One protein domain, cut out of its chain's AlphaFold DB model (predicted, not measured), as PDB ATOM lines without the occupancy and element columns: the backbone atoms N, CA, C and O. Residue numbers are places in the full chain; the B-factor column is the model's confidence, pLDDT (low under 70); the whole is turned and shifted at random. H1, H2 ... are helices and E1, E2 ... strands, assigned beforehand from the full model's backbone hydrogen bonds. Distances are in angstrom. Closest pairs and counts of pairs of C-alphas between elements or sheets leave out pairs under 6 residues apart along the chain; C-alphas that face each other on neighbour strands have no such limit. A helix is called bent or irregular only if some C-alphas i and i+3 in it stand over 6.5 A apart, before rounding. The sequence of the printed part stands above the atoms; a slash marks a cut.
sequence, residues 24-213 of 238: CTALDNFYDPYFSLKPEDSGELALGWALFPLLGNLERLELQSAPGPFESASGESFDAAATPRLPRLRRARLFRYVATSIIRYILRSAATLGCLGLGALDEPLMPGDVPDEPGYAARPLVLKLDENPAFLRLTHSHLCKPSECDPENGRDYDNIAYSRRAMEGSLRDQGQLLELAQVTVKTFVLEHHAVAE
ATOM      1  N   CYS A  24     178.867 245.558 154.254       90.19
ATOM      2  CA  CYS A  24     178.395 246.311 155.411       90.19
ATOM      3  C   CYS A  24     178.042 245.291 156.485       90.19
ATOM      4  O   CYS A  24     177.292 244.355 156.201       90.19
ATOM      5  N   THR A  25     178.647 245.407 157.660       82.56
ATOM      6  CA  THR A  25     178.513 244.384 158.695       82.56
ATOM      7  C   THR A  25     178.889 244.935 160.065       82.56
ATOM      8  O   THR A  25     179.832 245.722 160.193       82.56
ATOM      9  N   ALA A  26     178.131 244.513 161.077       77.81
ATOM     10  CA  ALA A  26     178.497 244.694 162.471       77.81
ATOM     11  C   ALA A  26     179.485 243.588 162.866       77.81
ATOM     12  O   ALA A  26     179.236 242.409 162.601       77.81
ATOM     13  N   LEU A  27     180.615 243.959 163.459       67.38
ATOM     14  CA  LEU A  27     181.697 243.054 163.824       67.38
ATOM     15  C   LEU A  27     181.265 242.024 164.859       67.38
ATOM     16  O   LEU A  27     181.698 240.880 164.796       67.38
ATOM     17  N   ASP A  28     180.311 242.397 165.696       63.19
ATOM     18  CA  ASP A  28     179.673 241.564 166.715       63.19
ATOM     19  C   ASP A  28     179.106 240.270 166.113       63.19
ATOM     20  O   ASP A  28     179.191 239.202 166.713       63.19
ATOM     21  N   ASN A  29     178.631 240.334 164.863       49.62
ATOM     22  CA  ASN A  29     178.081 239.183 164.146       49.62
ATOM     23  C   ASN A  29     179.150 238.219 163.601       49.62
ATOM     24  O   ASN A  29     178.806 237.117 163.179       49.62
ATOM     25  N   PHE A  30     180.429 238.606 163.570       48.97
ATOM     26  CA  PHE A  30     181.522 237.686 163.224       48.97
ATOM     27  C   PHE A  30     182.064 236.921 164.428       48.97
ATOM     28  O   PHE A  30     182.821 235.973 164.230       48.97
ATOM     29  N   TYR A  31     181.702 237.338 165.643       50.22
ATOM     30  CA  TYR A  31     182.345 236.883 166.872       50.22
ATOM     31  C   TYR A  31     181.381 236.335 167.917       50.22
ATOM     32  O   TYR A  31     181.822 236.038 169.021       50.22
ATOM     33  N   ASP A  32     180.098 236.146 167.591       50.97
ATOM     34  CA  ASP A  32     179.180 235.486 168.514       50.97
ATOM     35  C   ASP A  32     179.688 234.053 168.806       50.97
ATOM     36  O   ASP A  32     179.732 233.221 167.893       50.97
ATOM     37  N   PRO A  33     180.081 233.726 170.054       45.47
ATOM     38  CA  PRO A  33     180.532 232.387 170.421       45.47
ATOM     39  C   PRO A  33     179.432 231.323 170.254       45.47
ATOM     40  O   PRO A  33     179.749 230.138 170.163       45.47
ATOM     41  N   TYR A  34     178.158 231.720 170.159       47.59
ATOM     42  CA  TYR A  34     177.031 230.833 169.857       47.59
ATOM     43  C   TYR A  34     176.830 230.597 168.350       47.59
ATOM     44  O   TYR A  34     176.297 229.551 167.976       47.59
ATOM     45  N   PHE A  35     177.293 231.509 167.482       42.28
ATOM     46  CA  PHE A  35     177.403 231.288 166.026       42.28
ATOM     47  C   PHE A  35     178.808 230.881 165.574       42.28
ATOM     48  O   PHE A  35     178.993 230.522 164.407       42.28
ATOM     49  N   SER A  36     179.782 230.852 166.488       42.59
ATOM     50  CA  SER A  36     181.005 230.079 166.323       42.59
ATOM     51  C   SER A  36     180.611 228.614 166.234       42.59
ATOM     52  O   SER A  36     180.546 227.882 167.222       42.59
ATOM     53  N   LEU A  37     180.360 228.172 165.003       41.62
ATOM     54  CA  LEU A  37     180.592 226.793 164.613       41.62
ATOM     55  C   LEU A  37     181.897 226.386 165.299       41.62
ATOM     56  O   LEU A  37     182.904 227.087 165.143       41.62
ATOM     57  N   LYS A  38     181.855 225.324 166.116       47.09
ATOM     58  CA  LYS A  38     183.043 224.845 166.828       47.09
ATOM     59  C   LYS A  38     184.222 224.856 165.850       47.09
ATOM     60  O   LYS A  38     184.007 224.520 164.685       47.09
ATOM     61  N   PRO A  39     185.436 225.256 166.256       48.03
ATOM     62  CA  PRO A  39     186.573 225.369 165.337       48.03
ATOM     63  C   PRO A  39     186.795 224.104 164.483       48.03
ATOM     64  O   PRO A  39     187.260 224.184 163.350       48.03
ATOM     65  N   GLU A  40     186.384 222.946 165.001       54.25
ATOM     66  CA  GLU A  40     186.369 221.647 164.320       54.25
ATOM     67  C   GLU A  40     185.226 221.413 163.300       54.25
ATOM     68  O   GLU A  40     185.395 220.607 162.388       54.25
ATOM     69  N   ASP A  41     184.117 222.156 163.370       47.19
ATOM     70  CA  ASP A  41     182.978 222.110 162.435       47.19
ATOM     71  C   ASP A  41     182.943 223.294 161.439       47.19
ATOM     72  O   ASP A  41     182.278 223.216 160.402       47.19
ATOM     73  N   SER A  42     183.648 224.398 161.721       48.56
ATOM     74  CA  SER A  42     183.575 225.651 160.943       48.56
ATOM     75  C   SER A  42     184.464 225.705 159.703       48.56
ATOM     76  O   SER A  42     184.287 226.592 158.867       48.56
ATOM     77  N   GLY A  43     185.393 224.755 159.552       42.81
ATOM     78  CA  GLY A  43     186.261 224.650 158.384       42.81
ATOM     79  C   GLY A  43     186.994 225.951 158.066       42.81
ATOM     80  O   GLY A  43     186.636 226.617 157.105       42.81
ATOM     81  N   GLU A  44     188.012 226.306 158.852       44.56
ATOM     82  CA  GLU A  44     189.032 227.337 158.546       44.56
ATOM     83  C   GLU A  44     188.525 228.773 158.251       44.56
ATOM     84  O   GLU A  44     189.320 229.692 158.078       44.56
ATOM     85  N   LEU A  45     187.211 229.017 158.248       46.69
ATOM     86  CA  LEU A  45     186.589 230.331 158.037       46.69
ATOM     87  C   LEU A  45     186.202 231.018 159.357       46.69
ATOM     88  O   LEU A  45     185.431 231.973 159.353       46.69
ATOM     89  N   ALA A  46     186.752 230.547 160.478       47.56
ATOM     90  CA  ALA A  46     186.407 230.961 161.841       47.56
ATOM     91  C   ALA A  46     186.825 232.396 162.224       47.56
ATOM     92  O   ALA A  46     186.640 232.797 163.365       47.56
ATOM     93  N   LEU A  47     187.389 233.185 161.310       57.19
ATOM     94  CA  LEU A  47     187.744 234.575 161.578       57.19
ATOM     95  C   LEU A  47     187.149 235.439 160.475       57.19
ATOM     96  O   LEU A  47     187.536 235.310 159.314       57.19
ATOM     97  N   GLY A  48     186.231 236.345 160.830       69.31
ATOM     98  CA  GLY A  48     185.604 237.275 159.879       69.31
ATOM     99  C   GLY A  48     186.619 238.028 159.008       69.31
ATOM    100  O   GLY A  48     186.349 238.347 157.849       69.31
ATOM    101  N   TRP A  49     187.839 238.215 159.523       76.38
ATOM    102  CA  TRP A  49     188.950 238.847 158.817       76.38
ATOM    103  C   TRP A  49     189.547 238.018 157.667       76.38
ATOM    104  O   TRP A  49     190.048 238.589 156.696       76.38
ATOM    105  N   ALA A  50     189.442 236.687 157.707       76.31
ATOM    106  CA  ALA A  50     189.964 235.794 156.667       76.31
ATOM    107  C   ALA A  50     189.254 235.968 155.309       76.31
ATOM    108  O   ALA A  50     189.743 235.508 154.274       76.31
ATOM    109  N   LEU A  51     188.115 236.668 155.285       82.38
ATOM    110  CA  LEU A  51     187.387 236.986 154.060       82.38
ATOM    111  C   LEU A  51     188.048 238.106 153.249       82.38
ATOM    112  O   LEU A  51     187.933 238.102 152.025       82.38
ATOM    113  N   PHE A  52     188.761 239.043 153.881       84.94
ATOM    114  CA  PHE A  52     189.320 240.213 153.190       84.94
ATOM    115  C   PHE A  52     190.252 239.870 152.014       84.94
ATOM    116  O   PHE A  52     190.036 240.433 150.938       84.94
ATOM    117  N   PRO A  53     191.193 238.906 152.126       84.50
ATOM    118  CA  PRO A  53     191.986 238.440 150.985       84.50
ATOM    119  C   PRO A  53     191.166 237.990 149.769       84.50
ATOM    120  O   PRO A  53     191.629 238.086 148.634       84.50
ATOM    121  N   LEU A  54     189.952 237.475 149.989       87.25
ATOM    122  CA  LEU A  54     189.093 236.945 148.929       87.25
ATOM    123  C   LEU A  54     188.284 238.052 148.234       87.25
ATOM    124  O   LEU A  54     187.846 237.888 147.093       87.25
ATOM    125  N   LEU A  55     188.105 239.198 148.894       90.44
ATOM    126  CA  LEU A  55     187.273 240.317 148.452       90.44
ATOM    127  C   LEU A  55     188.049 241.309 147.564       90.44
ATOM    128  O   LEU A  55     187.931 242.525 147.702       90.44
ATOM    129  N   GLY A  56     188.818 240.814 146.588       91.44
ATOM    130  CA  GLY A  56     189.657 241.654 145.716       91.44
ATOM    131  C   GLY A  56     188.894 242.690 144.868       91.44
ATOM    132  O   GLY A  56     189.493 243.641 144.360       91.44
ATOM    133  N   ASN A  57     187.572 242.535 144.733       95.19
ATOM    134  CA  ASN A  57     186.692 243.467 144.021       95.19
ATOM    135  C   ASN A  57     185.882 244.394 144.937       95.19
ATOM    136  O   ASN A  57     184.997 245.097 144.445       95.19
ATOM    137  N   LEU A  58     186.184 244.426 146.236       96.19
ATOM    138  CA  LEU A  58     185.484 245.275 147.188       96.19
ATOM    139  C   LEU A  58     185.712 246.757 146.869       96.19
ATOM    140  O   LEU A  58     186.843 247.238 146.838       96.19
ATOM    141  N   GLU A  59     184.622 247.482 146.637       97.50
ATOM    142  CA  GLU A  59     184.618 248.918 146.351       97.50
ATOM    143  C   GLU A  59     184.117 249.740 147.547       97.50
ATOM    144  O   GLU A  59     184.503 250.904 147.694       97.50
ATOM    145  N   ARG A  60     183.259 249.156 148.393       97.00
ATOM    146  CA  ARG A  60     182.656 249.798 149.568       97.00
ATOM    147  C   ARG A  60     182.776 248.890 150.786       97.00
ATOM    148  O   ARG A  60     182.388 247.726 150.716       97.00
ATOM    149  N   LEU A  61     183.271 249.441 151.881       95.00
ATOM    150  CA  LEU A  61     183.391 248.759 153.158       95.00
ATOM    151  C   LEU A  61     182.782 249.626 154.254       95.00
ATOM    152  O   LEU A  61     183.152 250.790 154.396       95.00
ATOM    153  N   GLU A  62     181.877 249.046 155.025       93.69
ATOM    154  CA  GLU A  62     181.348 249.627 156.247       93.69
ATOM    155  C   GLU A  62     181.475 248.604 157.375       93.69
ATOM    156  O   GLU A  62     180.943 247.496 157.282       93.69
ATOM    157  N   LEU A  63     182.242 248.971 158.399       89.19
ATOM    158  CA  LEU A  63     182.447 248.185 159.604       89.19
ATOM    159  C   LEU A  63     181.969 249.001 160.796       89.19
ATOM    160  O   LEU A  63     182.399 250.141 161.000       89.19
ATOM    161  N   GLN A  64     181.088 248.390 161.570       84.69
ATOM    162  CA  GLN A  64     180.617 248.905 162.846       84.69
ATOM    163  C   GLN A  64     180.885 247.831 163.895       84.69
ATOM    164  O   GLN A  64     180.800 246.657 163.567       84.69
ATOM    165  N   SER A  65     181.226 248.187 165.125       76.00
ATOM    166  CA  SER A  65     181.467 247.202 166.191       76.00
ATOM    167  C   SER A  65     180.830 247.660 167.489       76.00
ATOM    168  O   SER A  65     180.946 248.831 167.847       76.00
ATOM    169  N   ALA A  66     180.151 246.787 168.207       67.94
ATOM    170  CA  ALA A  66     179.743 247.043 169.571       67.94
ATOM    171  C   ALA A  66     180.941 246.899 170.526       67.94
ATOM    172  O   ALA A  66     181.916 246.202 170.235       67.94
ATOM    173  N   PRO A  67     180.884 247.567 171.687       59.12
ATOM    174  CA  PRO A  67     181.760 247.244 172.803       59.12
ATOM    175  C   PRO A  67     181.440 245.825 173.284       59.12
ATOM    176  O   PRO A  67     180.512 245.612 174.060       59.12
ATOM    177  N   GLY A  68     182.173 244.836 172.787       58.53
ATOM    178  CA  GLY A  68     182.138 243.482 173.324       58.53
ATOM    179  C   GLY A  68     183.259 243.302 174.349       58.53
ATOM    180  O   GLY A  68     184.385 243.694 174.055       58.53
ATOM    181  N   PRO A  69     183.028 242.653 175.504       48.84
ATOM    182  CA  PRO A  69     184.085 242.283 176.457       48.84
ATOM    183  C   PRO A  69     185.019 241.175 175.924       48.84
ATOM    184  O   PRO A  69     185.721 240.525 176.694       48.84
ATOM    185  N   PHE A  70     184.977 240.887 174.624       51.84
ATOM    186  CA  PHE A  70     185.586 239.706 174.034       51.84
ATOM    187  C   PHE A  70     186.920 240.064 173.380       51.84
ATOM    188  O   PHE A  70     186.959 240.750 172.358       51.84
ATOM    189  N   GLU A  71     187.995 239.503 173.941       51.81
ATOM    190  CA  GLU A  71     189.401 239.549 173.491       51.81
ATOM    191  C   GLU A  71     189.603 239.238 171.992       51.81
ATOM    192  O   GLU A  71     190.645 239.527 171.409       51.81
ATOM    193  N   SER A  72     188.606 238.646 171.331       50.44
ATOM    194  CA  SER A  72     188.640 238.288 169.913       50.44
ATOM    195  C   SER A  72     188.454 239.467 168.949       50.44
ATOM    196  O   SER A  72     188.732 239.318 167.756       50.44
ATOM    197  N   ALA A  73     188.002 240.634 169.425       52.66
ATOM    198  CA  ALA A  73     187.896 241.839 168.599       52.66
ATOM    199  C   ALA A  73     189.250 242.526 168.354       52.66
ATOM    200  O   ALA A  73     189.333 243.357 167.450       52.66
ATOM    201  N   SER A  74     190.304 242.126 169.076       59.81
ATOM    202  CA  SER A  74     191.633 242.757 169.087       59.81
ATOM    203  C   SER A  74     192.325 242.822 167.740       59.81
ATOM    204  O   SER A  74     193.256 243.603 167.532       59.81
ATOM    205  N   GLY A  75     191.874 242.007 166.782       61.66
ATOM    206  CA  GLY A  75     192.532 241.891 165.492       61.66
ATOM    207  C   GLY A  75     193.996 241.462 165.635       61.66
ATOM    208  O   GLY A  75     194.746 241.624 164.674       61.66
ATOM    209  N   GLU A  76     194.406 240.924 166.795       66.88
ATOM    210  CA  GLU A  76     195.761 240.427 167.061       66.88
ATOM    211  C   GLU A  76     196.109 239.244 166.154       66.88
ATOM    212  O   GLU A  76     197.254 239.086 165.738       66.88
ATOM    213  N   SER A  77     195.109 238.445 165.775       71.88
ATOM    214  CA  SER A  77     195.267 237.348 164.815       71.88
ATOM    215  C   SER A  77     195.337 237.814 163.358       71.88
ATOM    216  O   SER A  77     195.632 237.014 162.468       71.88
ATOM    217  N   PHE A  78     195.062 239.092 163.084       79.50
ATOM    218  CA  PHE A  78     195.043 239.620 161.732       79.50
ATOM    219  C   PHE A  78     196.375 240.276 161.366       79.50
ATOM    220  O   PHE A  78     196.671 241.416 161.732       79.50
ATOM    221  N   ASP A  79     197.158 239.568 160.553       83.75
ATOM    222  CA  ASP A  79     198.379 240.110 159.967       83.75
ATOM    223  C   ASP A  79     198.044 241.072 158.817       83.75
ATOM    224  O   ASP A  79     197.935 240.712 157.635       83.75
ATOM    225  N   ALA A  80     197.890 242.343 159.180       83.06
ATOM    226  CA  ALA A  80     197.644 243.428 158.247       83.06
ATOM    227  C   ALA A  80     198.753 243.585 157.195       83.06
ATOM    228  O   ALA A  80     198.463 244.111 156.120       83.06
ATOM    229  N   ALA A  81     199.993 243.164 157.471       83.81
ATOM    230  CA  ALA A  81     201.124 243.304 156.557       83.81
ATOM    231  C   ALA A  81     201.127 242.193 155.498       83.81
ATOM    232  O   ALA A  81     201.253 242.496 154.303       83.81
ATOM    233  N   ALA A  82     200.905 240.941 155.917       85.94
ATOM    234  CA  ALA A  82     200.816 239.783 155.025       85.94
ATOM    235  C   ALA A  82     199.526 239.759 154.188       85.94
ATOM    236  O   ALA A  82     199.506 239.200 153.089       85.94
ATOM    237  N   THR A  83     198.450 240.391 154.664       87.88
ATOM    238  CA  THR A  83     197.167 240.414 153.947       87.88
ATOM    239  C   THR A  83     197.253 241.275 152.673       87.88
ATOM    240  O   THR A  83     197.685 242.429 152.742       87.88
ATOM    241  N   PRO A  84     196.819 240.793 151.490       91.31
ATOM    242  CA  PRO A  84     196.796 241.599 150.266       91.31
ATOM    243  C   PRO A  84     195.897 242.836 150.393       91.31
ATOM    244  O   PRO A  84     194.775 242.742 150.891       91.31
ATOM    245  N   ARG A  85     196.368 243.991 149.901       93.25
ATOM    246  CA  ARG A  85     195.602 245.255 149.874       93.25
ATOM    247  C   ARG A  85     194.300 245.094 149.078       93.25
ATOM    248  O   ARG A  85     194.224 244.248 148.191       93.25
ATOM    249  N   LEU A  86     193.316 245.963 149.320       94.62
ATOM    250  CA  LEU A  86     192.058 246.010 148.563       94.62
ATOM    251  C   LEU A  86     192.195 246.999 147.390       94.62
ATOM    252  O   LEU A  86     192.006 248.202 147.592       94.62
ATOM    253  N   PRO A  87     192.523 246.554 146.160       95.31
ATOM    254  CA  PRO A  87     192.950 247.448 145.077       95.31
ATOM    255  C   PRO A  87     191.810 248.274 144.474       95.31
ATOM    256  O   PRO A  87     192.045 249.161 143.658       95.31
ATOM    257  N   ARG A  88     190.559 247.947 144.808       96.75
ATOM    258  CA  ARG A  88     189.367 248.621 144.284       96.75
ATOM    259  C   ARG A  88     188.599 249.383 145.349       96.75
ATOM    260  O   ARG A  88     187.576 249.970 145.006       96.75
ATOM    261  N   LEU A  89     189.082 249.420 146.592       97.50
ATOM    262  CA  LEU A  89     188.353 250.048 147.682       97.50
ATOM    263  C   LEU A  89     188.287 251.562 147.463       97.50
ATOM    264  O   LEU A  89     189.310 252.242 147.418       97.50
ATOM    265  N   ARG A  90     187.068 252.080 147.303       97.75
ATOM    266  CA  ARG A  90     186.791 253.503 147.052       97.75
ATOM    267  C   ARG A  90     186.153 254.187 148.245       97.75
ATOM    268  O   ARG A  90     186.274 255.402 148.367       97.75
ATOM    269  N   ARG A  91     185.423 253.449 149.076       97.75
ATOM    270  CA  ARG A  91     184.729 253.993 150.242       97.75
ATOM    271  C   ARG A  91     184.961 253.083 151.434       97.75
ATOM    272  O   ARG A  91     184.701 251.887 151.324       97.75
ATOM    273  N   ALA A  92     185.411 253.658 152.538       96.88
ATOM    274  CA  ALA A  92     185.539 252.973 153.814       96.88
ATOM    275  C   ALA A  92     184.839 253.789 154.899       96.88
ATOM    276  O   ALA A  92     185.002 255.006 154.944       96.88
ATOM    277  N   ARG A  93     184.060 253.125 155.748       94.56
ATOM    278  CA  ARG A  93     183.375 253.692 156.911       94.56
ATOM    279  C   ARG A  93     183.659 252.789 158.102       94.56
ATOM    280  O   ARG A  93     183.236 251.641 158.092       94.56
ATOM    281  N   LEU A  94     184.416 253.287 159.070       92.06
ATOM    282  CA  LEU A  94     184.875 252.542 160.240       92.06
ATOM    283  C   LEU A  94     184.402 253.287 161.477       92.06
ATOM    284  O   LEU A  94     184.816 254.424 161.701       92.06
ATOM    285  N   PHE A  95     183.499 252.673 162.229       86.31
ATOM    286  CA  PHE A  95     182.819 253.309 163.349       86.31
ATOM    287  C   PHE A  95     182.853 252.403 164.574       86.31
ATOM    288  O   PHE A  95     182.762 251.180 164.441       86.31
ATOM    289  N   ARG A  96     182.909 253.024 165.759       83.31
ATOM    290  CA  ARG A  96     182.957 252.342 167.059       83.31
ATOM    291  C   ARG A  96     184.217 251.466 167.186       83.31
ATOM    292  O   ARG A  96     185.253 251.844 166.665       83.31
ATOM    293  N   TYR A  97     184.180 250.332 167.878       78.81
ATOM    294  CA  TYR A  97     185.380 249.559 168.240       78.81
ATOM    295  C   TYR A  97     185.972 248.762 167.069       78.81
ATOM    296  O   TYR A  97     185.662 247.588 166.878       78.81
ATOM    297  N   VAL A  98     186.824 249.381 166.253       83.31
ATOM    298  CA  VAL A  98     187.483 248.695 165.130       83.31
ATOM    299  C   VAL A  98     188.963 248.573 165.449       83.31
ATOM    300  O   VAL A  98     189.648 249.583 165.578       83.31
ATOM    301  N   ALA A  99     189.465 247.338 165.506       83.44
ATOM    302  CA  ALA A  99     190.867 247.078 165.804       83.44
ATOM    303  C   ALA A  99     191.821 247.885 164.917       83.44
ATOM    304  O   ALA A  99     191.678 247.967 163.688       83.44
ATOM    305  N   THR A 100     192.862 248.423 165.549       85.69
ATOM    306  CA  THR A 100     193.882 249.235 164.884       85.69
ATOM    307  C   THR A 100     194.532 248.509 163.693       85.69
ATOM    308  O   THR A 100     194.790 249.134 162.659       85.69
ATOM    309  N   SER A 101     194.756 247.188 163.774       85.88
ATOM    310  CA  SER A 101     195.321 246.386 162.670       85.88
ATOM    311  C   SER A 101     194.442 246.416 161.412       85.88
ATOM    312  O   SER A 101     194.946 246.531 160.291       85.88
ATOM    313  N   ILE A 102     193.124 246.413 161.591       87.88
ATOM    314  CA  ILE A 102     192.132 246.479 160.515       87.88
ATOM    315  C   ILE A 102     192.110 247.858 159.882       87.88
ATOM    316  O   ILE A 102     192.115 247.979 158.655       87.88
ATOM    317  N   ILE A 103     192.142 248.907 160.705       91.06
ATOM    318  CA  ILE A 103     192.191 250.280 160.205       91.06
ATOM    319  C   ILE A 103     193.465 250.479 159.379       91.06
ATOM    320  O   ILE A 103     193.381 250.927 158.236       91.06
ATOM    321  N   ARG A 104     194.631 250.054 159.890       91.69
ATOM    322  CA  ARG A 104     195.900 250.083 159.138       91.69
ATOM    323  C   ARG A 104     195.786 249.349 157.808       91.69
ATOM    324  O   ARG A 104     196.167 249.892 156.775       91.69
ATOM    325  N   TYR A 105     195.231 248.139 157.809       91.88
ATOM    326  CA  TYR A 105     195.036 247.361 156.589       91.88
ATOM    327  C   TYR A 105     194.189 248.088 155.544       91.88
ATOM    328  O   TYR A 105     194.570 248.148 154.374       91.88
ATOM    329  N   ILE A 106     193.082 248.700 155.961       94.06
ATOM    330  CA  ILE A 106     192.210 249.475 155.075       94.06
ATOM    331  C   ILE A 106     192.937 250.716 154.543       94.06
ATOM    332  O   ILE A 106     192.843 251.028 153.353       94.06
ATOM    333  N   LEU A 107     193.716 251.394 155.390       94.31
ATOM    334  CA  LEU A 107     194.511 252.562 155.007       94.31
ATOM    335  C   LEU A 107     195.639 252.226 154.019       94.31
ATOM    336  O   LEU A 107     196.030 253.093 153.239       94.31
ATOM    337  N   ARG A 108     196.094 250.968 153.920       93.88
ATOM    338  CA  ARG A 108     197.012 250.545 152.838       93.88
ATOM    339  C   ARG A 108     196.391 250.698 151.441       93.88
ATOM    340  O   ARG A 108     197.124 250.752 150.453       93.88
ATOM    341  N   SER A 109     195.065 250.811 151.343       94.94
ATOM    342  CA  SER A 109     194.331 251.126 150.108       94.94
ATOM    343  C   SER A 109     194.085 252.631 149.894       94.94
ATOM    344  O   SER A 109     193.289 253.007 149.034       94.94
ATOM    345  N   ALA A 110     194.780 253.516 150.621       94.88
ATOM    346  CA  ALA A 110     194.626 254.976 150.532       94.88
ATOM    347  C   ALA A 110     194.688 255.548 149.107       94.88
ATOM    348  O   ALA A 110     193.932 256.462 148.776       94.88
ATOM    349  N   ALA A 111     195.517 254.973 148.232       95.88
ATOM    350  CA  ALA A 111     195.655 255.424 146.847       95.88
ATOM    351  C   ALA A 111     194.344 255.334 146.039       95.88
ATOM    352  O   ALA A 111     194.161 256.073 145.067       95.88
ATOM    353  N   THR A 112     193.424 254.442 146.418       96.81
ATOM    354  CA  THR A 112     192.142 254.251 145.723       96.81
ATOM    355  C   THR A 112     190.939 254.802 146.477       96.81
ATOM    356  O   THR A 112     189.877 254.963 145.864       96.81
ATOM    357  N   LEU A 113     191.096 255.125 147.764       97.12
ATOM    358  CA  LEU A 113     190.027 255.657 148.601       97.12
ATOM    359  C   LEU A 113     189.595 257.047 148.124       97.12
ATOM    360  O   LEU A 113     190.384 257.983 148.063       97.12
ATOM    361  N   GLY A 114     188.313 257.164 147.786       96.50
ATOM    362  CA  GLY A 114     187.632 258.417 147.469       96.50
ATOM    363  C   GLY A 114     186.876 259.011 148.655       96.50
ATOM    364  O   GLY A 114     186.752 260.235 148.740       96.50
ATOM    365  N   CYS A 115     186.403 258.154 149.566       96.88
ATOM    366  CA  CYS A 115     185.703 258.536 150.791       96.88
ATOM    367  C   CYS A 115     186.230 257.726 151.984       96.88
ATOM    368  O   CYS A 115     186.294 256.495 151.897       96.88
ATOM    369  N   LEU A 116     186.539 258.400 153.089       96.38
ATOM    370  CA  LEU A 116     186.940 257.781 154.351       96.38
ATOM    371  C   LEU A 116     186.081 258.343 155.485       96.38
ATOM    372  O   LEU A 116     186.093 259.545 155.730       96.38
ATOM    373  N   GLY A 117     185.333 257.470 156.147       94.44
ATOM    374  CA  GLY A 117     184.654 257.736 157.405       94.44
ATOM    375  C   GLY A 117     185.400 257.053 158.542       94.44
ATOM    376  O   GLY A 117     185.532 255.831 158.503       94.44
ATOM    377  N   LEU A 118     185.886 257.817 159.518       91.25
ATOM    378  CA  LEU A 118     186.612 257.299 160.672       91.25
ATOM    379  C   LEU A 118     186.026 257.881 161.962       91.25
ATOM    380  O   LEU A 118     186.298 259.017 162.341       91.25
ATOM    381  N   GLY A 119     185.223 257.063 162.625       85.44
ATOM    382  CA  GLY A 119     184.756 257.233 163.997       85.44
ATOM    383  C   GLY A 119     185.121 256.014 164.833       85.44
ATOM    384  O   GLY A 119     184.306 255.559 165.632       85.44
ATOM    385  N   ALA A 120     186.274 255.409 164.532       81.88
ATOM    386  CA  ALA A 120     186.704 254.168 165.140       81.88
ATOM    387  C   ALA A 120     187.499 254.405 166.424       81.88
ATOM    388  O   ALA A 120     188.261 255.365 166.528       81.88
ATOM    389  N   LEU A 121     187.325 253.490 167.364       75.00
ATOM    390  CA  LEU A 121     187.956 253.434 168.668       75.00
ATOM    391  C   LEU A 121     188.804 252.177 168.735       75.00
ATOM    392  O   LEU A 121     188.444 251.161 168.134       75.00
ATOM    393  N   ASP A 122     189.889 252.255 169.493       73.94
ATOM    394  CA  ASP A 122     190.643 251.065 169.856       73.94
ATOM    395  C   ASP A 122     189.944 250.339 171.018       73.94
ATOM    396  O   ASP A 122     188.934 250.816 171.551       73.94
ATOM    397  N   GLU A 123     190.444 249.160 171.378       70.19
ATOM    398  CA  GLU A 123     189.795 248.303 172.370       70.19
ATOM    399  C   GLU A 123     189.520 249.017 173.702       70.19
ATOM    400  O   GLU A 123     190.323 249.850 174.145       70.19
ATOM    401  N   PRO A 124     188.392 248.705 174.367       68.38
ATOM    402  CA  PRO A 124     188.151 249.196 175.711       68.38
ATOM    403  C   PRO A 124     189.210 248.648 176.675       68.38
ATOM    404  O   PRO A 124     189.561 247.472 176.645       68.38
ATOM    405  N   LEU A 125     189.716 249.515 177.549       70.62
ATOM    406  CA  LEU A 125     190.469 249.140 178.737       70.62
ATOM    407  C   LEU A 125     189.546 248.377 179.675       70.62
ATOM    408  O   LEU A 125     188.411 248.799 179.924       70.62
ATOM    409  N   MET A 126     190.056 247.274 180.213       72.31
ATOM    410  CA  MET A 126     189.345 246.528 181.235       72.31
ATOM    411  C   MET A 126     189.486 247.249 182.582       72.31
ATOM    412  O   MET A 126     190.530 247.856 182.854       72.31
ATOM    413  N   PRO A 127     188.466 247.187 183.459       67.06
ATOM    414  CA  PRO A 127     188.569 247.744 184.799       67.06
ATOM    415  C   PRO A 127     189.815 247.211 185.521       67.06
ATOM    416  O   PRO A 127     189.960 246.004 185.712       67.06
ATOM    417  N   GLY A 128     190.707 248.117 185.930       74.06
ATOM    418  CA  GLY A 128     191.971 247.784 186.598       74.06
ATOM    419  C   GLY A 128     193.226 247.865 185.719       74.06
ATOM    420  O   GLY A 128     194.323 247.858 186.275       74.06
ATOM    421  N   ASP A 129     193.093 248.016 184.395       72.75
ATOM    422  CA  ASP A 129     194.241 248.205 183.488       72.75
ATOM    423  C   ASP A 129     194.999 249.511 183.765       72.75
ATOM    424  O   ASP A 129     196.219 249.589 183.597       72.75
ATOM    425  N   VAL A 130     194.277 250.554 184.184       74.00
ATOM    426  CA  VAL A 130     194.842 251.865 184.503       74.00
ATOM    427  C   VAL A 130     194.471 252.211 185.944       74.00
ATOM    428  O   VAL A 130     193.288 252.401 186.234       74.00
ATOM    429  N   PRO A 131     195.450 252.293 186.868       67.50
ATOM    430  CA  PRO A 131     195.177 252.805 188.201       67.50
ATOM    431  C   PRO A 131     194.637 254.235 188.065       67.50
ATOM    432  O   PRO A 131     195.198 255.034 187.319       67.50
ATOM    433  N   ASP A 132     193.535 254.517 188.760       71.75
ATOM    434  CA  ASP A 132     192.804 255.796 188.793       71.75
ATOM    435  C   ASP A 132     191.773 256.062 187.674       71.75
ATOM    436  O   ASP A 132     191.110 257.099 187.721       71.75
ATOM    437  N   GLU A 133     191.550 255.147 186.718       66.38
ATOM    438  CA  GLU A 133     190.424 255.269 185.772       66.38
ATOM    439  C   GLU A 133     189.234 254.386 186.205       66.38
ATOM    440  O   GLU A 133     189.338 253.156 186.218       66.38
ATOM    441  N   PRO A 134     188.090 254.981 186.600       56.09
ATOM    442  CA  PRO A 134     186.910 254.213 186.970       56.09
ATOM    443  C   PRO A 134     186.211 253.666 185.717       56.09
ATOM    444  O   PRO A 134     185.613 254.417 184.953       56.09
ATOM    445  N   GLY A 135     186.234 252.343 185.541       66.69
ATOM    446  CA  GLY A 135     185.391 251.633 184.572       66.69
ATOM    447  C   GLY A 135     186.066 251.292 183.241       66.69
ATOM    448  O   GLY A 135     187.286 251.184 183.153       66.69
ATOM    449  N   TYR A 136     185.236 251.055 182.224       65.12
ATOM    450  CA  TYR A 136     185.679 250.782 180.859       65.12
ATOM    451  C   TYR A 136     186.021 252.101 180.171       65.12
ATOM    452  O   TYR A 136     185.143 252.947 179.998       65.12
ATOM    453  N   ALA A 137     187.276 252.267 179.760       67.06
ATOM    454  CA  ALA A 137     187.722 253.436 179.011       67.06
ATOM    455  C   ALA A 137     188.274 253.011 177.654       67.06
ATOM    456  O   ALA A 137     189.163 252.174 177.587       67.06
ATOM    457  N   ALA A 138     187.780 253.570 176.550       68.88
ATOM    458  CA  ALA A 138     188.341 253.259 175.232       68.88
ATOM    459  C   ALA A 138     189.834 253.624 175.180       68.88
ATOM    460  O   ALA A 138     190.231 254.675 175.688       68.88
ATOM    461  N   ARG A 139     190.673 252.793 174.551       73.62
ATOM    462  CA  ARG A 139     192.057 253.185 174.257       73.62
ATOM    463  C   ARG A 139     192.080 254.257 173.162       73.62
ATOM    464  O   ARG A 139     191.219 254.259 172.276       73.62
ATOM    465  N   PRO A 140     193.056 255.190 173.192       72.88
ATOM    466  CA  PRO A 140     193.303 256.044 172.041       72.88
ATOM    467  C   PRO A 140     193.517 255.170 170.818       72.88
ATOM    468  O   PRO A 140     194.265 254.196 170.878       72.88
ATOM    469  N   LEU A 141     192.927 255.571 169.697       79.62
ATOM    470  CA  LEU A 141     193.383 255.061 168.422       79.62
ATOM    471  C   LEU A 141     194.858 255.463 168.277       79.62
ATOM    472  O   LEU A 141     195.183 256.641 168.423       79.62
ATOM    473  N   VAL A 142     195.743 254.476 168.107       83.38
ATOM    474  CA  VAL A 142     197.177 254.700 167.870       83.38
ATOM    475  C   VAL A 142     197.576 253.987 166.584       83.38
ATOM    476  O   VAL A 142     198.134 252.886 166.573       83.38
ATOM    477  N   LEU A 143     197.311 254.641 165.461       83.81
ATOM    478  CA  LEU A 143     197.461 254.098 164.122       83.81
ATOM    479  C   LEU A 143     198.896 253.790 163.730       83.81
ATOM    480  O   LEU A 143     199.027 253.035 162.780       83.81
ATOM    481  N   LYS A 144     199.933 254.300 164.420       85.44
ATOM    482  CA  LYS A 144     201.377 254.095 164.120       85.44
ATOM    483  C   LYS A 144     201.610 253.727 162.649       85.44
ATOM    484  O   LYS A 144     201.838 252.566 162.320       85.44
ATOM    485  N   LEU A 145     201.393 254.691 161.760       79.81
ATOM    486  CA  LEU A 145     201.460 254.441 160.325       79.81
ATOM    487  C   LEU A 145     202.932 254.231 159.946       79.81
ATOM    488  O   LEU A 145     203.684 255.195 159.847       79.81
ATOM    489  N   ASP A 146     203.342 252.971 159.779       75.38
ATOM    490  CA  ASP A 146     204.720 252.609 159.398       75.38
ATOM    491  C   ASP A 146     205.102 253.184 158.021       75.38
ATOM    492  O   ASP A 146     206.257 253.519 157.762       75.38
ATOM    493  N   GLU A 147     204.107 253.342 157.145       80.81
ATOM    494  CA  GLU A 147     204.200 254.033 155.862       80.81
ATOM    495  C   GLU A 147     203.144 255.138 155.820       80.81
ATOM    496  O   GLU A 147     201.977 254.891 156.129       80.81
ATOM    497  N   ASN A 148     203.524 256.340 155.380       86.62
ATOM    498  CA  ASN A 148     202.570 257.429 155.181       86.62
ATOM    499  C   ASN A 148     201.598 257.063 154.043       86.62
ATOM    500  O   ASN A 148     202.031 256.977 152.887       86.62
ATOM    501  N   PRO A 149     200.295 256.853 154.316       88.88
ATOM    502  CA  PRO A 149     199.334 256.550 153.267       88.88
ATOM    503  C   PRO A 149     199.260 257.699 152.258       88.88
ATOM    504  O   PRO A 149     199.009 258.851 152.604       88.88
ATOM    505  N   ALA A 150     199.445 257.373 150.979       93.12
ATOM    506  CA  ALA A 150     199.295 258.329 149.891       93.12
ATOM    507  C   ALA A 150     197.823 258.412 149.463       93.12
ATOM    508  O   ALA A 150     197.334 257.581 148.689       93.12
ATOM    509  N   PHE A 151     197.104 259.422 149.949       93.75
ATOM    510  CA  PHE A 151     195.730 259.694 149.534       93.75
ATOM    511  C   PHE A 151     195.713 260.409 148.184       93.75
ATOM    512  O   PHE A 151     195.750 261.628 148.105       93.75
ATOM    513  N   LEU A 152     195.649 259.644 147.095       94.19
ATOM    514  CA  LEU A 152     195.648 260.217 145.740       94.19
ATOM    515  C   LEU A 152     194.253 260.637 145.263       94.19
ATOM    516  O   LEU A 152     194.117 261.359 144.276       94.19
ATOM    517  N   ARG A 153     193.198 260.129 145.912       95.69
ATOM    518  CA  ARG A 153     191.811 260.273 145.444       95.69
ATOM    519  C   ARG A 153     190.830 260.678 146.537       95.69
ATOM    520  O   ARG A 153     189.644 260.823 146.226       95.69
ATOM    521  N   LEU A 154     191.289 260.862 147.777       96.12
ATOM    522  CA  LEU A 154     190.406 261.092 148.914       96.12
ATOM    523  C   LEU A 154     189.792 262.482 148.806       96.12
ATOM    524  O   LEU A 154     190.465 263.474 149.042       96.12
ATOM    525  N   THR A 155     188.516 262.545 148.438       96.44
ATOM    526  CA  THR A 155     187.791 263.811 148.237       96.44
ATOM    527  C   THR A 155     186.842 264.116 149.383       96.44
ATOM    528  O   THR A 155     186.528 265.283 149.603       96.44
ATOM    529  N   HIS A 156     186.410 263.086 150.111       95.19
ATOM    530  CA  HIS A 156     185.475 263.202 151.222       95.19
ATOM    531  C   HIS A 156     186.073 262.533 152.456       95.19
ATOM    532  O   HIS A 156     186.374 261.336 152.423       95.19
ATOM    533  N   SER A 157     186.222 263.296 153.531       93.44
ATOM    534  CA  SER A 157     186.632 262.782 154.833       93.44
ATOM    535  C   SER A 157     185.549 263.091 155.856       93.44
ATOM    536  O   SER A 157     185.095 264.230 155.957       93.44
ATOM    537  N   HIS A 158     185.131 262.068 156.590       92.81
ATOM    538  CA  HIS A 158     184.123 262.149 157.634       92.81
ATOM    539  C   HIS A 158     184.730 261.638 158.933       92.81
ATOM    540  O   HIS A 158     184.941 260.439 159.092       92.81
ATOM    541  N   LEU A 159     185.056 262.541 159.844       89.69
ATOM    542  CA  LEU A 159     185.629 262.182 161.131       89.69
ATOM    543  C   LEU A 159     184.567 262.346 162.199       89.69
ATOM    544  O   LEU A 159     183.920 263.388 162.275       89.69
ATOM    545  N   CYS A 160     184.400 261.324 163.025       83.69
ATOM    546  CA  CYS A 160     183.559 261.450 164.202       83.69
ATOM    547  C   CYS A 160     184.458 261.710 165.398       83.69
ATOM    548  O   CYS A 160     185.389 260.944 165.665       83.69
ATOM    549  N   LYS A 161     184.174 262.798 166.112       77.69
ATOM    550  CA  LYS A 161     184.736 263.017 167.432       77.69
ATOM    551  C   LYS A 161     184.095 261.987 168.374       77.69
ATOM    552  O   LYS A 161     182.864 261.924 168.428       77.69
ATOM    553  N   PRO A 162     184.890 261.189 169.102       65.19
ATOM    554  CA  PRO A 162     184.357 260.398 170.205       65.19
ATOM    555  C   PRO A 162     183.707 261.339 171.233       65.19
ATOM    556  O   PRO A 162     184.334 262.328 171.618       65.19
ATOM    557  N   SER A 163     182.454 261.100 171.638       59.03
ATOM    558  CA  SER A 163     181.808 261.988 172.619       59.03
ATOM    559  C   SER A 163     182.493 261.891 173.960       59.03
ATOM    560  O   SER A 163     182.771 260.811 174.455       59.03
ATOM    561  N   GLU A 164     182.708 263.038 174.584       54.91
ATOM    562  CA  GLU A 164     182.978 263.095 176.013       54.91
ATOM    563  C   GLU A 164     181.742 262.502 176.711       54.91
ATOM    564  O   GLU A 164     180.624 262.960 176.465       54.91
ATOM    565  N   CYS A 165     181.905 261.420 177.475       54.06
ATOM    566  CA  CYS A 165     180.833 260.963 178.357       54.06
ATOM    567  C   CYS A 165     180.711 261.952 179.503       54.06
ATOM    568  O   CYS A 165     181.723 262.382 180.056       54.06
ATOM    569  N   ASP A 166     179.473 262.258 179.876       45.03
ATOM    570  CA  ASP A 166     179.180 262.996 181.092       45.03
ATOM    571  C   ASP A 166     179.459 262.087 182.308       45.03
ATOM    572  O   ASP A 166     178.757 261.084 182.498       45.03
ATOM    573  N   PRO A 167     180.493 262.378 183.117       48.12
ATOM    574  CA  PRO A 167     180.844 261.554 184.266       48.12
ATOM    575  C   PRO A 167     179.762 261.560 185.356       48.12
ATOM    576  O   PRO A 167     179.774 260.682 186.220       48.12
ATOM    577  N   GLU A 168     178.809 262.502 185.337       50.81
ATOM    578  CA  GLU A 168     177.756 262.576 186.357       50.81
ATOM    579  C   GLU A 168     176.706 261.460 186.230       50.81
ATOM    580  O   GLU A 168     175.990 261.173 187.193       50.81
ATOM    581  N   ASN A 169     176.655 260.757 185.092       46.81
ATOM    582  CA  ASN A 169     175.660 259.714 184.834       46.81
ATOM    583  C   ASN A 169     176.171 258.276 185.086       46.81
ATOM    584  O   ASN A 169     175.564 257.306 184.643       46.81
ATOM    585  N   GLY A 170     177.285 258.110 185.809       48.19
ATOM    586  CA  GLY A 170     178.051 256.859 185.966       48.19
ATOM    587  C   GLY A 170     177.393 255.671 186.694       48.19
ATOM    588  O   GLY A 170     178.107 254.893 187.323       48.19
ATOM    589  N   ARG A 171     176.061 255.515 186.667       52.34
ATOM    590  CA  ARG A 171     175.378 254.338 187.243       52.34
ATOM    591  C   ARG A 171     175.037 253.235 186.246       52.34
ATOM    592  O   ARG A 171     174.832 252.112 186.698       52.34
ATOM    593  N   ASP A 172     175.014 253.518 184.949       52.16
ATOM    594  CA  ASP A 172     174.815 252.487 183.932       52.16
ATOM    595  C   ASP A 172     176.152 252.046 183.343       52.16
ATOM    596  O   ASP A 172     176.965 252.865 182.912       52.16
ATOM    597  N   TYR A 173     176.356 250.727 183.294       48.53
ATOM    598  CA  TYR A 173     177.458 250.071 182.579       48.53
ATOM    599  C   TYR A 173     177.498 250.428 181.079       48.53
ATOM    600  O   TYR A 173     178.484 250.131 180.410       48.53
ATOM    601  N   ASP A 174     176.467 251.109 180.577       52.03
ATOM    602  CA  ASP A 174     176.376 251.639 179.219       52.03
ATOM    603  C   ASP A 174     177.167 252.948 179.021       52.03
ATOM    604  O   ASP A 174     177.391 253.374 177.888       52.03
ATOM    605  N   ASN A 175     177.653 253.582 180.095       53.28
ATOM    606  CA  ASN A 175     178.436 254.815 180.010       53.28
ATOM    607  C   ASN A 175     179.932 254.511 179.893       53.28
ATOM    608  O   ASN A 175     180.700 254.680 180.841       53.28
ATOM    609  N   ILE A 176     180.353 254.064 178.708       56.31
ATOM    610  CA  ILE A 176     181.777 253.929 178.383       56.31
ATOM    611  C   ILE A 176     182.399 255.321 178.323       56.31
ATOM    612  O   ILE A 176     182.218 256.060 177.354       56.31
ATOM    613  N   ALA A 177     183.144 255.676 179.368       59.59
ATOM    614  CA  ALA A 177     183.781 256.971 179.460       59.59
ATOM    615  C   ALA A 177     185.038 257.023 178.591       59.59
ATOM    616  O   ALA A 177     185.959 256.223 178.738       59.59
ATOM    617  N   TYR A 178     185.121 258.002 177.694       64.69
ATOM    618  CA  TYR A 178     186.377 258.270 177.005       64.69
ATOM    619  C   TYR A 178     187.361 258.911 177.963       64.69
ATOM    620  O   TYR A 178     187.120 260.009 178.472       64.69
ATOM    621  N   SER A 179     188.514 258.272 178.154       69.06
ATOM    622  CA  SER A 179     189.609 258.962 178.814       69.06
ATOM    623  C   SER A 179     190.031 260.154 177.953       69.06
ATOM    624  O   SER A 179     190.070 260.100 176.718       69.06
ATOM    625  N   ARG A 180     190.393 261.261 178.606       74.00
ATOM    626  CA  ARG A 180     190.942 262.444 177.927       74.00
ATOM    627  C   ARG A 180     192.104 262.070 177.000       74.00
ATOM    628  O   ARG A 180     192.221 262.605 175.902       74.00
ATOM    629  N   ARG A 181     192.931 261.110 177.428       74.81
ATOM    630  CA  ARG A 181     194.058 260.576 176.654       74.81
ATOM    631  C   ARG A 181     193.595 259.869 175.383       74.81
ATOM    632  O   ARG A 181     194.215 260.056 174.340       74.81
ATOM    633  N   ALA A 182     192.512 259.093 175.457       73.00
ATOM    634  CA  ALA A 182     191.931 258.420 174.303       73.00
ATOM    635  C   ALA A 182     191.445 259.411 173.247       73.00
ATOM    636  O   ALA A 182     191.777 259.288 172.066       73.00
ATOM    637  N   MET A 183     190.733 260.445 173.699       78.50
ATOM    638  CA  MET A 183     190.276 261.534 172.842       78.50
ATOM    639  C   MET A 183     191.454 262.278 172.199       78.50
ATOM    640  O   MET A 183     191.480 262.447 170.982       78.50
ATOM    641  N   GLU A 184     192.444 262.702 172.987       82.12
ATOM    642  CA  GLU A 184     193.620 263.423 172.482       82.12
ATOM    643  C   GLU A 184     194.433 262.583 171.481       82.12
ATOM    644  O   GLU A 184     194.899 263.114 170.471       82.12
ATOM    645  N   GLY A 185     194.580 261.276 171.725       82.12
ATOM    646  CA  GLY A 185     195.238 260.351 170.800       82.12
ATOM    647  C   GLY A 185     194.466 260.187 169.492       82.12
ATOM    648  O   GLY A 185     195.032 260.389 168.420       82.12
ATOM    649  N   SER A 186     193.155 259.944 169.575       81.81
ATOM    650  CA  SER A 186     192.295 259.842 168.390       81.81
ATOM    651  C   SER A 186     192.323 261.124 167.554       81.81
ATOM    652  O   SER A 186     192.438 261.055 166.334       81.81
ATOM    653  N   LEU A 187     192.247 262.299 168.188       83.94
ATOM    654  CA  LEU A 187     192.314 263.590 167.494       83.94
ATOM    655  C   LEU A 187     193.679 263.824 166.838       83.94
ATOM    656  O   LEU A 187     193.743 264.386 165.745       83.94
ATOM    657  N   ARG A 188     194.770 263.381 167.474       88.50
ATOM    658  CA  ARG A 188     196.119 263.465 166.903       88.50
ATOM    659  C   ARG A 188     196.234 262.637 165.626       88.50
ATOM    660  O   ARG A 188     196.693 263.156 164.613       88.50
ATOM    661  N   ASP A 189     195.790 261.386 165.664       87.94
ATOM    662  CA  ASP A 189     195.833 260.485 164.509       87.94
ATOM    663  C   ASP A 189     194.926 260.973 163.376       87.94
ATOM    664  O   ASP A 189     195.308 260.977 162.204       87.94
ATOM    665  N   GLN A 190     193.739 261.463 163.729       87.75
ATOM    666  CA  GLN A 190     192.833 262.133 162.803       87.75
ATOM    667  C   GLN A 190     193.483 263.362 162.149       87.75
ATOM    668  O   GLN A 190     193.379 263.532 160.933       87.75
ATOM    669  N   GLY A 191     194.194 264.186 162.923       90.19
ATOM    670  CA  GLY A 191     194.958 265.326 162.414       90.19
ATOM    671  C   GLY A 191     196.031 264.909 161.408       90.19
ATOM    672  O   GLY A 191     196.085 265.459 160.310       90.19
ATOM    673  N   GLN A 192     196.812 263.872 161.723       91.50
ATOM    674  CA  GLN A 192     197.825 263.329 160.810       91.50
ATOM    675  C   GLN A 192     197.215 262.825 159.497       91.50
ATOM    676  O   GLN A 192     197.737 263.099 158.416       91.50
ATOM    677  N   LEU A 193     196.081 262.116 159.554       90.94
ATOM    678  CA  LEU A 193     195.383 261.663 158.347       90.94
ATOM    679  C   LEU A 193     194.921 262.835 157.474       90.94
ATOM    680  O   LEU A 193     195.005 262.756 156.247       90.94
ATOM    681  N   LEU A 194     194.456 263.926 158.089       91.06
ATOM    682  CA  LEU A 194     194.059 265.132 157.364       91.06
ATOM    683  C   LEU A 194     195.249 265.847 156.733       91.06
ATOM    684  O   LEU A 194     195.148 266.249 155.577       91.06
ATOM    685  N   GLU A 195     196.375 265.959 157.436       93.75
ATOM    686  CA  GLU A 195     197.611 266.518 156.876       93.75
ATOM    687  C   GLU A 195     198.062 265.740 155.634       93.75
ATOM    688  O   GLU A 195     198.412 266.334 154.611       93.75
ATOM    689  N   LEU A 196     197.973 264.407 155.675       93.00
ATOM    690  CA  LEU A 196     198.303 263.541 154.539       93.00
ATOM    691  C   LEU A 196     197.318 263.677 153.369       93.00
ATOM    692  O   LEU A 196     197.700 263.483 152.215       93.00
ATOM    693  N   ALA A 197     196.057 264.006 153.646       92.75
ATOM    694  CA  ALA A 197     195.007 264.120 152.637       92.75
ATOM    695  C   ALA A 197     194.695 265.566 152.207       92.75
ATOM    696  O   ALA A 197     193.830 265.778 151.352       92.75
ATOM    697  N   GLN A 198     195.397 266.561 152.760       94.06
ATOM    698  CA  GLN A 198     195.067 267.986 152.620       94.06
ATOM    699  C   GLN A 198     194.967 268.462 151.164       94.06
ATOM    700  O   GLN A 198     194.188 269.355 150.848       94.06
ATOM    701  N   VAL A 199     195.742 267.855 150.259       95.12
ATOM    702  CA  VAL A 199     195.785 268.238 148.839       95.12
ATOM    703  C   VAL A 199     194.563 267.722 148.073       95.12
ATOM    704  O   VAL A 199     194.188 268.294 147.050       95.12
ATOM    705  N   THR A 200     193.935 266.638 148.535       96.12
ATOM    706  CA  THR A 200     192.867 265.958 147.786       96.12
ATOM    707  C   THR A 200     191.476 266.158 148.374       96.12
ATOM    708  O   THR A 200     190.494 266.094 147.625       96.12
ATOM    709  N   VAL A 201     191.370 266.388 149.686       95.94
ATOM    710  CA  VAL A 201     190.080 266.506 150.378       95.94
ATOM    711  C   VAL A 201     189.373 267.794 149.959       95.94
ATOM    712  O   VAL A 201     189.908 268.890 150.070       95.94
ATOM    713  N   LYS A 202     188.136 267.649 149.477       96.62
ATOM    714  CA  LYS A 202     187.252 268.758 149.082       96.62
ATOM    715  C   LYS A 202     186.138 268.982 150.091       96.62
ATOM    716  O   LYS A 202     185.675 270.103 150.269       96.62
ATOM    717  N   THR A 203     185.692 267.903 150.722       95.62
ATOM    718  CA  THR A 203     184.628 267.917 151.715       95.62
ATOM    719  C   THR A 203     185.150 267.271 152.981       95.62
ATOM    720  O   THR A 203     185.561 266.109 152.976       95.62
ATOM    721  N   PHE A 204     185.121 268.044 154.057       94.19
ATOM    722  CA  PHE A 204     185.482 267.602 155.388       94.19
ATOM    723  C   PHE A 204     184.270 267.769 156.297       94.19
ATOM    724  O   PHE A 204     183.692 268.853 156.365       94.19
ATOM    725  N   VAL A 205     183.885 266.685 156.959       92.88
ATOM    726  CA  VAL A 205     182.820 266.681 157.958       92.88
ATOM    727  C   VAL A 205     183.432 266.218 159.269       92.88
ATOM    728  O   VAL A 205     184.042 265.150 159.321       92.88
ATOM    729  N   LEU A 206     183.271 267.037 160.303       89.38
ATOM    730  CA  LEU A 206     183.569 266.676 161.679       89.38
ATOM    731  C   LEU A 206     182.241 266.564 162.417       89.38
ATOM    732  O   LEU A 206     181.573 267.571 162.648       89.38
ATOM    733  N   GLU A 207     181.850 265.342 162.743       86.38
ATOM    734  CA  GLU A 207     180.617 265.060 163.469       86.38
ATOM    735  C   GLU A 207     180.923 264.828 164.948       86.38
ATOM    736  O   GLU A 207     181.891 264.153 165.296       86.38
ATOM    737  N   HIS A 208     180.093 265.381 165.828       76.44
ATOM    738  CA  HIS A 208     180.139 265.106 167.258       76.44
ATOM    739  C   HIS A 208     178.998 264.145 167.599       76.44
ATOM    740  O   HIS A 208     177.879 264.587 167.848       76.44
ATOM    741  N   HIS A 209     179.256 262.837 167.606       66.50
ATOM    742  CA  HIS A 209     178.252 261.883 168.080       66.50
ATOM    743  C   HIS A 209     178.184 261.965 169.594       66.50
ATOM    744  O   HIS A 209     179.186 261.663 170.220       66.50
ATOM    745  N   ALA A 210     177.049 262.348 170.183       56.97
ATOM    746  CA  ALA A 210     176.806 262.135 171.608       56.97
ATOM    747  C   ALA A 210     176.667 260.622 171.871       56.97
ATOM    748  O   ALA A 210     175.903 259.952 171.181       56.97
ATOM    749  N   VAL A 211     177.403 260.076 172.846       50.03
ATOM    750  CA  VAL A 211     177.430 258.631 173.175       50.03
ATOM    751  C   VAL A 211     176.055 258.069 173.570       50.03
ATOM    752  O   VAL A 211     175.851 256.863 173.508       50.03
ATOM    753  N   ALA A 212     175.089 258.920 173.916       41.97
ATOM    754  CA  ALA A 212     173.835 258.504 174.539       41.97
ATOM    755  C   ALA A 212     172.640 258.305 173.592       41.97
ATOM    756  O   ALA A 212     171.563 257.942 174.061       41.97
ATOM    757  N   GLU A 213     172.777 258.503 172.282       45.22
ATOM    758  CA  GLU A 213     171.688 258.134 171.382       45.22
ATOM    759  C   GLU A 213     171.814 256.655 171.014       45.22
ATOM    760  O   GLU A 213     172.297 256.280 169.943       45.22
TER     761      GLU A 213
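This is residues 24 to 213 of the 238 residues of an uncharacterized protein of Monosporascus sp. mg162 (UniProt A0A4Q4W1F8). A wall of six parallel strands, twisted, has the helices H4 and H5 over one face, both running along the strands, while no named helix covers the other face. Long loops reach beyond the ends of the strands at residues 126 to 135 and 164 to 174, and past the E1 edge another loop sticks out at residues 39 to 44. The printed part has 190 residues, with five named helices and six named strands in the order E1 H1 H2 E2 H3 E3 H4 E4 E5 H5 E6; the sheet's order is E1 E2 E3 E4 E5 E6. The class is mixed, helices and strands, with under half of the residues in named elements. The whole is compact, with a radius of gyration of the C-alphas of 17.0 A and spans of 48 by 46 by 29 A.

The strands are E1, residues 24 to 26, from C-alpha 24 at (178.395, 246.311, 155.411); E2, 60 to 65, 16.9 A; E3, 91 to 97, 18.5 A; E4, 115 to 121, 18.7 A; E5, 156 to 161, 16.2 A; and E6, 203 to 208, 16.4 A, ending at C-alpha 208 at (180.139, 265.106, 167.258). The longest helix is H5, residues 180 to 197, 25.7 A, from C-alpha 180 at (190.942, 262.444, 177.927). H4 is residues 100 to 107, 10.4 A, and H2 is 48 to 54, 11.5 A. H1, 27 to 30, and H3, 71 to 74, have four residues each. H2 is irregular, but only just: C-alphas 50 and 53 are 6.6 A apart.

E1 and E6 are the edge strands. Within hydrogen-bond range are N 25 and O 62 between E1 and E2, 3.1 A; N 93 and O 61 between E2 and E3, 2.8 A; N 121 and O 96 between E3 and E4, 2.7 A; N 118 and O 158 between E4 and E5, 2.8 A; and N 159 and O 205 between E5 and E6, 2.8 A. H5 lies over E5 at a height over the sheet of 9.3 A; their closest C-alphas are those of Leu 159 and Gln 190, 7.4 A. On the same face H4 lies over E3 at a height of 9.4 A; their closest C-alphas are those of Ala 92 and Ile 106, 7.6 A. Four strand-helix-strand units, parallel neighbour strands joined through helices, have right-handed crossovers: E1, H1 H2, E2; E2, H3, E3; E3, H4, E4; and E5, H5, E6. H1 only grazes the sheet; H2 and H3 are not on it. H1 and H2 are close but not clearly touching, the C-alphas of Phe 30 and Gly 48 being 5.3 A apart. In H4 and H5 every O i to N i+4 pair is within hydrogen-bond range; H2 has 0 of 3, and 2 of 4 O i to N i+3 pairs; H1 and H3 are too short for an i+4 pair.

The two C-alphas farthest apart, those of Glu 40 and Val 199, are 50.0 A apart. The printed part has no cut. The links H1 to H2, H3 to E3, E4 to E5 and E5 to H5 are long. Short pairings join residues 137 to 138 with 124 to 125, antiparallel, and with 177 to 178, parallel. The mean pLDDT of the printed part is 76.3; 65 residues are under 70, among them 27 to 48, 66 to 76 and 162 to 179.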